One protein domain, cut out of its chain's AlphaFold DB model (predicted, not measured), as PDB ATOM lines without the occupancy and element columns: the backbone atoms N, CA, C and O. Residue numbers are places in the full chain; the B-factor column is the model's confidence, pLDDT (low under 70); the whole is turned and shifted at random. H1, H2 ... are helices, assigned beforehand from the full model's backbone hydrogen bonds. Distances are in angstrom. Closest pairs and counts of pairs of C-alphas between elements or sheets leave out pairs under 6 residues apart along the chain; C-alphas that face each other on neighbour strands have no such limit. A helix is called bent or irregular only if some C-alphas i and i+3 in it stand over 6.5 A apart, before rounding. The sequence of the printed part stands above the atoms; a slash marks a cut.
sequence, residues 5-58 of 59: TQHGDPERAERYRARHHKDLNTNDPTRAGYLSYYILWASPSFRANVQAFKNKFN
ATOM      1  N   THR A   5     -27.943  43.363 -15.030       87.12
ATOM      2  CA  THR A   5     -26.788  44.271 -15.009       87.12
ATOM      3  C   THR A   5     -25.760  43.991 -16.106       87.12
ATOM      4  O   THR A   5     -24.921  44.842 -16.389       87.12
ATOM      5  N   GLN A   6     -25.835  42.825 -16.752       85.94
ATOM      6  CA  GLN A   6     -24.913  42.398 -17.804       85.94
ATOM      7  C   GLN A   6     -25.541  42.452 -19.199       85.94
ATOM      8  O   GLN A   6     -24.900  42.917 -20.135       85.94
ATOM      9  N   HIS A   7     -26.779  41.969 -19.353       87.88
ATOM     10  CA  HIS A   7     -27.403  41.824 -20.675       87.88
ATOM     11  C   HIS A   7     -28.394  42.947 -21.032       87.88
ATOM     12  O   HIS A   7     -28.727  43.098 -22.203       87.88
ATOM     13  N   GLY A   8     -28.909  43.699 -20.048       88.00
ATOM     14  CA  GLY A   8     -29.787  44.855 -20.290       88.00
ATOM     15  C   GLY A   8     -31.148  44.555 -20.943       88.00
ATOM     16  O   GLY A   8     -31.750  45.452 -21.517       88.00
ATOM     17  N   ASP A   9     -31.657  43.323 -20.843       92.00
ATOM     18  CA  ASP A   9     -32.936  42.885 -21.439       92.00
ATOM     19  C   ASP A   9     -34.071  43.067 -20.412       92.00
ATOM     20  O   ASP A   9     -34.113  42.332 -19.411       92.00
ATOM     21  N   PRO A  10     -34.976  44.037 -20.623       91.06
ATOM     22  CA  PRO A  10     -36.026  44.363 -19.667       91.06
ATOM     23  C   PRO A  10     -37.085  43.260 -19.541       91.06
ATOM     24  O   PRO A  10     -37.604  43.058 -18.440       91.06
ATOM     25  N   GLU A  11     -37.370  42.492 -20.601       93.50
ATOM     26  CA  GLU A  11     -38.359  41.408 -20.533       93.50
ATOM     27  C   GLU A  11     -37.871  40.273 -19.634       93.50
ATOM     28  O   GLU A  11     -38.624  39.730 -18.822       93.50
ATOM     29  N   ARG A  12     -36.587  39.908 -19.739       92.81
ATOM     30  CA  ARG A  12     -35.990  38.900 -18.846       92.81
ATOM     31  C   ARG A  12     -36.042  39.351 -17.396       92.81
ATOM     32  O   ARG A  12     -36.322  38.532 -16.520       92.81
ATOM     33  N   ALA A  13     -35.809  40.639 -17.150       92.31
ATOM     34  CA  ALA A  13     -35.882  41.200 -15.811       92.31
ATOM     35  C   ALA A  13     -37.298  41.176 -15.242       92.31
ATOM     36  O   ALA A  13     -37.490  40.840 -14.073       92.31
ATOM     37  N   GLU A  14     -38.306  41.472 -16.055       93.31
ATOM     38  CA  GLU A  14     -39.701  41.354 -15.650       93.31
ATOM     39  C   GLU A  14     -40.092  39.905 -15.342       93.31
ATOM     40  O   GLU A  14     -40.617  39.634 -14.261       93.31
ATOM     41  N   ARG A  15     -39.739  38.950 -16.211       94.62
ATOM     42  CA  ARG A  15     -39.999  37.518 -15.977       94.62
ATOM     43  C   ARG A  15     -39.310  37.007 -14.711       94.62
ATOM     44  O   ARG A  15     -39.912  36.255 -13.942       94.62
ATOM     45  N   TYR A  16     -38.063  37.420 -14.471       93.88
ATOM     46  CA  TYR A  16     -37.349  37.073 -13.243       93.88
ATOM     47  C   TYR A  16     -38.061  37.652 -12.018       93.88
ATOM     48  O   TYR A  16     -38.373  36.906 -11.088       93.88
ATOM     49  N   ARG A  17     -38.373  38.955 -12.022       92.62
ATOM     50  CA  ARG A  17     -39.066  39.614 -10.907       92.62
ATOM     51  C   ARG A  17     -40.429  38.982 -10.632       92.62
ATOM     52  O   ARG A  17     -40.717  38.687  -9.479       92.62
ATOM     53  N   ALA A  18     -41.217  38.675 -11.659       94.44
ATOM     54  CA  ALA A  18     -42.506  38.002 -11.502       94.44
ATOM     55  C   ALA A  18     -42.365  36.639 -10.800       94.44
ATOM     56  O   ALA A  18     -43.090  36.341  -9.852       94.44
ATOM     57  N   ARG A  19     -41.381  35.825 -11.204       94.44
ATOM     58  CA  ARG A  19     -41.140  34.502 -10.605       94.44
ATOM     59  C   ARG A  19     -40.588  34.576  -9.178       94.44
ATOM     60  O   ARG A  19     -40.915  33.725  -8.349       94.44
ATOM     61  N   HIS A  20     -39.732  35.559  -8.911       93.31
ATOM     62  CA  HIS A  20     -39.021  35.727  -7.640       93.31
ATOM     63  C   HIS A  20     -39.707  36.697  -6.674       93.31
ATOM     64  O   HIS A  20     -39.232  36.891  -5.561       93.31
ATOM     65  N   HIS A  21     -40.867  37.246  -7.038       92.44
ATOM     66  CA  HIS A  21     -41.673  38.083  -6.152       92.44
ATOM     67  C   HIS A  21     -41.992  37.380  -4.822       92.44
ATOM     68  O   HIS A  21     -41.963  38.001  -3.766       92.44
ATOM     69  N   LYS A  22     -42.206  36.057  -4.846       92.44
ATOM     70  CA  LYS A  22     -42.426  35.236  -3.643       92.44
ATOM     71  C   LYS A  22     -41.273  35.284  -2.635       92.44
ATOM     72  O   LYS A  22     -41.508  35.095  -1.444       92.44
ATOM     73  N   ASP A  23     -40.047  35.549  -3.087       88.94
ATOM     74  CA  ASP A  23     -38.878  35.625  -2.210       88.94
ATOM     75  C   ASP A  23     -38.951  36.883  -1.320       88.94
ATOM     76  O   ASP A  23     -38.399  36.894  -0.215       88.94
ATOM     77  N   LEU A  24     -39.721  37.896  -1.750       89.56
ATOM     78  CA  LEU A  24     -40.018  39.100  -0.977       89.56
ATOM     79  C   LEU A  24     -40.990  38.854   0.190       89.56
ATOM     80  O   LEU A  24     -41.093  39.671   1.093       89.56
ATOM     81  N   ASN A  25     -41.666  37.706   0.257       91.00
ATOM     82  CA  ASN A  25     -42.560  37.414   1.386       91.00
ATOM     83  C   ASN A  25     -41.802  37.198   2.705       91.00
ATOM     84  O   ASN A  25     -42.399  37.203   3.776       91.00
ATOM     85  N   THR A  26     -40.484  36.993   2.630       86.31
ATOM     86  CA  THR A  26     -39.633  36.770   3.803       86.31
ATOM     87  C   THR A  26     -39.381  38.035   4.624       86.31
ATOM     88  O   THR A  26     -38.944  37.920   5.764       86.31
ATOM     89  N   ASN A  27     -39.662  39.222   4.068       87.44
ATOM     90  CA  ASN A  27     -39.480  40.536   4.695       87.44
ATOM     91  C   ASN A  27     -38.086  40.815   5.289       87.44
ATOM     92  O   ASN A  27     -37.919  41.726   6.095       87.44
ATOM     93  N   ASP A  28     -37.084  40.043   4.872       90.06
ATOM     94  CA  ASP A  28     -35.710  40.142   5.343       90.06
ATOM     95  C   ASP A  28     -34.808  40.590   4.179       90.06
ATOM     96  O   ASP A  28     -34.506  39.789   3.282       90.06
ATOM     97  N   PRO A  29     -34.361  41.861   4.177       88.94
ATOM     98  CA  PRO A  29     -33.550  42.416   3.102       88.94
ATOM     99  C   PRO A  29     -32.170  41.753   2.993       88.94
ATOM    100  O   PRO A  29     -31.549  41.801   1.934       88.94
ATOM    101  N   THR A  30     -31.679  41.084   4.035       89.50
ATOM    102  CA  THR A  30     -30.348  40.459   4.011       89.50
ATOM    103  C   THR A  30     -30.320  39.133   3.247       89.50
ATOM    104  O   THR A  30     -29.251  38.609   2.928       89.50
ATOM    105  N   ARG A  31     -31.489  38.588   2.888       92.44
ATOM    106  CA  ARG A  31     -31.590  37.317   2.166       92.44
ATOM    107  C   ARG A  31     -31.167  37.451   0.710       92.44
ATOM    108  O   ARG A  31     -31.508  38.405   0.014       92.44
ATOM    109  N   ALA A  32     -30.535  36.396   0.196       90.62
ATOM    110  CA  ALA A  32     -30.069  36.329  -1.190       90.62
ATOM    111  C   ALA A  32     -31.176  36.592  -2.233       90.62
ATOM    112  O   ALA A  32     -30.896  37.171  -3.284       90.62
ATOM    113  N   GLY A  33     -32.431  36.222  -1.942       91.06
ATOM    114  CA  GLY A  33     -33.584  36.504  -2.807       91.06
ATOM    115  C   GLY A  33     -33.886  38.000  -2.929       91.06
ATOM    116  O   GLY A  33     -34.038  38.507  -4.040       91.06
ATOM    117  N   TYR A  34     -33.869  38.723  -1.806       93.44
ATOM    118  CA  TYR A  34     -34.024  40.180  -1.758       93.44
ATOM    119  C   TYR A  34     -32.889  40.893  -2.485       93.44
ATOM    120  O   TYR A  34     -33.136  41.749  -3.338       93.44
ATOM    121  N   LEU A  35     -31.648  40.503  -2.183       93.12
ATOM    122  CA  LEU A  35     -30.463  41.070  -2.819       93.12
ATOM    123  C   LEU A  35     -30.505  40.843  -4.330       93.12
ATOM    124  O   LEU A  35     -30.336  41.785  -5.095       93.12
ATOM    125  N   SER A  36     -30.827  39.633  -4.784       92.88
ATOM    126  CA  SER A  36     -30.958  39.353  -6.215       92.88
ATOM    127  C   SER A  36     -32.051  40.213  -6.852       92.88
ATOM    128  O   SER A  36     -31.797  40.882  -7.851       92.88
ATOM    129  N   TYR A  37     -33.246  40.259  -6.256       93.81
ATOM    130  CA  TYR A  37     -34.384  41.009  -6.789       93.81
ATOM    131  C   TYR A  37     -34.081  42.506  -6.951       93.81
ATOM    132  O   TYR A  37     -34.340  43.079  -8.010       93.81
ATOM    133  N   TYR A  38     -33.519  43.140  -5.919       93.88
ATOM    134  CA  TYR A  38     -33.300  44.586  -5.906       93.88
ATOM    135  C   TYR A  38     -31.949  45.024  -6.465       93.88
ATOM    136  O   TYR A  38     -31.858  46.136  -6.970       93.88
ATOM    137  N   ILE A  39     -30.904  44.200  -6.377       93.81
ATOM    138  CA  ILE A  39     -29.552  44.583  -6.801       93.81
ATOM    139  C   ILE A  39     -29.261  44.113  -8.226       93.81
ATOM    140  O   ILE A  39     -28.717  44.879  -9.019       93.81
ATOM    141  N   LEU A  40     -29.641  42.882  -8.574       93.50
ATOM    142  CA  LEU A  40     -29.299  42.280  -9.869       93.50
ATOM    143  C   LEU A  40     -30.402  42.435 -10.921       93.50
ATOM    144  O   LEU A  40     -30.108  42.384 -12.110       93.50
ATOM    145  N   TRP A  41     -31.657  42.630 -10.498       93.50
ATOM    146  CA  TRP A  41     -32.826  42.619 -11.390       93.50
ATOM    147  C   TRP A  41     -33.697  43.887 -11.327       93.50
ATOM    148  O   TRP A  41     -34.774  43.920 -11.923       93.50
ATOM    149  N   ALA A  42     -33.242  44.951 -10.653       90.19
ATOM    150  CA  ALA A  42     -33.964  46.229 -10.598       90.19
ATOM    151  C   ALA A  42     -33.656  47.161 -11.779       90.19
ATOM    152  O   ALA A  42     -34.569  47.759 -12.345       90.19
ATOM    153  N   SER A  43     -32.383  47.288 -12.159       90.94
ATOM    154  CA  SER A  43     -31.919  48.112 -13.285       90.94
ATOM    155  C   SER A  43     -30.628  47.528 -13.881       90.94
ATOM    156  O   SER A  43     -29.979  46.726 -13.200       90.94
ATOM    157  N   PRO A  44     -30.194  47.946 -15.085       91.50
ATOM    158  CA  PRO A  44     -28.918  47.504 -15.651       91.50
ATOM    159  C   PRO A  44     -27.690  48.068 -14.903       91.50
ATOM    160  O   PRO A  44     -26.561  47.674 -15.174       91.50
ATOM    161  N   SER A  45     -27.882  48.967 -13.931       92.31
ATOM    162  CA  SER A  45     -26.802  49.639 -13.206       92.31
ATOM    163  C   SER A  45     -26.623  49.080 -11.793       92.31
ATOM    164  O   SER A  45     -27.265  49.544 -10.850       92.31
ATOM    165  N   PHE A  46     -25.680  48.148 -11.607       91.44
ATOM    166  CA  PHE A  46     -25.391  47.529 -10.301       91.44
ATOM    167  C   PHE A  46     -25.151  48.555  -9.177       91.44
ATOM    168  O   PHE A  46     -25.767  48.474  -8.118       91.44
ATOM    169  N   ARG A  47     -24.302  49.569  -9.410       92.88
ATOM    170  CA  ARG A  47     -23.993  50.602  -8.398       92.88
ATOM    171  C   ARG A  47     -25.229  51.393  -7.965       92.88
ATOM    172  O   ARG A  47     -25.403  51.637  -6.772       92.88
ATOM    173  N   ALA A  48     -26.077  51.767  -8.923       94.06
ATOM    174  CA  ALA A  48     -27.316  52.484  -8.645       94.06
ATOM    175  C   ALA A  48     -28.272  51.609  -7.827       94.06
ATOM    176  O   ALA A  48     -28.857  52.074  -6.852       94.06
ATOM    177  N   ASN A  49     -28.355  50.320  -8.162       94.06
ATOM    178  CA  ASN A  49     -29.199  49.376  -7.442       94.06
ATOM    179  C   ASN A  49     -28.728  49.162  -5.998       94.06
ATOM    180  O   ASN A  49     -29.555  49.128  -5.093       94.06
ATOM    181  N   VAL A  50     -27.414  49.084  -5.754       94.31
ATOM    182  CA  VAL A  50     -26.859  48.983  -4.392       94.31
ATOM    183  C   VAL A  50     -27.190  50.225  -3.561       94.31
ATOM    184  O   VAL A  50     -27.609  50.088  -2.414       94.31
ATOM    185  N   GLN A  51     -27.036  51.432  -4.116       95.25
ATOM    186  CA  GLN A  51     -27.408  52.663  -3.406       95.25
ATOM    187  C   GLN A  51     -28.911  52.722  -3.121       95.25
ATOM    188  O   GLN A  51     -29.311  52.993  -1.993       95.25
ATOM    189  N   ALA A  52     -29.743  52.417  -4.121       94.31
ATOM    190  CA  ALA A  52     -31.191  52.381  -3.961       94.31
ATOM    191  C   ALA A  52     -31.617  51.362  -2.895       94.31
ATOM    192  O   ALA A  52     -32.490  51.648  -2.081       94.31
ATOM    193  N   PHE A  53     -30.971  50.195  -2.866       94.31
ATOM    194  CA  PHE A  53     -31.220  49.159  -1.875       94.31
ATOM    195  C   PHE A  53     -30.889  49.633  -0.455       94.31
ATOM    196  O   PHE A  53     -31.742  49.545   0.427       94.31
ATOM    197  N   LYS A  54     -29.696  50.202  -0.244       92.69
ATOM    198  CA  LYS A  54     -29.288  50.757   1.056       92.69
ATOM    199  C   LYS A  54     -30.235  51.850   1.544       92.69
ATOM    200  O   LYS A  54     -30.724  51.776   2.665       92.69
ATOM    201  N   ASN A  55     -30.585  52.791   0.666       93.94
ATOM    202  CA  ASN A  55     -31.519  53.870   0.987       93.94
ATOM    203  C   ASN A  55     -32.920  53.344   1.332       93.94
ATOM    204  O   ASN A  55     -33.574  53.870   2.225       93.94
ATOM    205  N   LYS A  56     -33.390  52.301   0.635       91.25
ATOM    206  CA  LYS A  56     -34.727  51.731   0.845       91.25
ATOM    207  C   LYS A  56     -34.849  50.979   2.170       91.25
ATOM    208  O   LYS A  56     -35.903  51.032   2.795       91.25
ATOM    209  N   PHE A  57     -33.805  50.253   2.560       91.62
ATOM    210  CA  PHE A  57     -33.815  49.390   3.746       91.62
ATOM    211  C   PHE A  57     -33.042  49.970   4.936       91.62
ATOM    212  O   PHE A  57     -32.930  49.302   5.958       91.62
ATOM    213  N   ASN A  58     -32.566  51.214   4.820       88.81
ATOM    214  CA  ASN A  58     -31.815  51.937   5.847       88.81
ATOM    215  C   ASN A  58     -30.589  51.149   6.356       88.81
ATOM    216  O   ASN A  58     -30.404  50.984   7.563       88.81
TER     217      ASN A  58
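Overview. This is residues 5 to 58 of the 59 residues of the protein "Unannotated protein" of freshwater metagenome (UniProt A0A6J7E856). The chain folds back and forth as three helices, with the short H2 packed between the long, kinked H1 and H3. H1 and H2 make a helical hairpin, H3 packs on H2 from its other side at a steep angle, and H1 and H3 keep clear of each other. The printed part has 54 residues with three named helices, H1, H2 and H3 in that order, and no named strand; the class is all helix. The whole is compact, with a radius of gyration of the C-alphas of 10.7 A, and its C-alphas span 27 by 23 by 13 A along the three main axes.

Along the chain. The printed part begins at Thr 5, with C-alpha 5 at (-26.788, 44.271, -15.009). H1 is residues 10 to 26, the longest helix with 17 residues, and runs 24.9 A from C-alpha 10 at (-36.026, 44.363, -19.667) to C-alpha 26. It is irregular, with C-alphas 19 and 22 lying 7.1 A apart, and has a kink of 47 degrees near residue 19. H2 is residues 32 to 40, 10.6 A from first to last C-alpha. It is neither bent nor irregular, but only just: C-alphas 37 and 40 are 6.1 A apart. H3 is residues 46 to 57, 16.5 A long, and ends with C-alpha 57 at (-33.815, 49.390, 3.746).

Arrangement. H1 touches H2 with residues 17 to 24 alone, and the closest C-alphas are those of Asp 23 and Gly 33, 5.4 A apart. The two run opposite ways as a helical hairpin, at a shallow tilt of 33 degrees, only just short of steep. H2 also touches H3, and the closest C-alphas are those of Ile 39 and Asn 49, 4.8 A apart. H2 and H3 run opposite ways at a steep tilt of 55 degrees, with their centres 10.5 A apart. H1 and H3 are apart. In H2 and H3 every O i to N i+4 pair is within hydrogen-bond range; in H1 8 of 13 are.

Size, cuts and confidence. The two C-alphas farthest apart are those of Glu 11 and Asn 58, at 29.1 A, and the first and last printed C-alphas, of Thr 5 and Asn 58, are 22.8 A apart. The printed part runs from residue 5 to residue 58 without a cut. The links H1 to H2 and H2 to H3 are tight, with 5 residues in each. The mean pLDDT of the printed part is 91.8, and no printed residue is under 70.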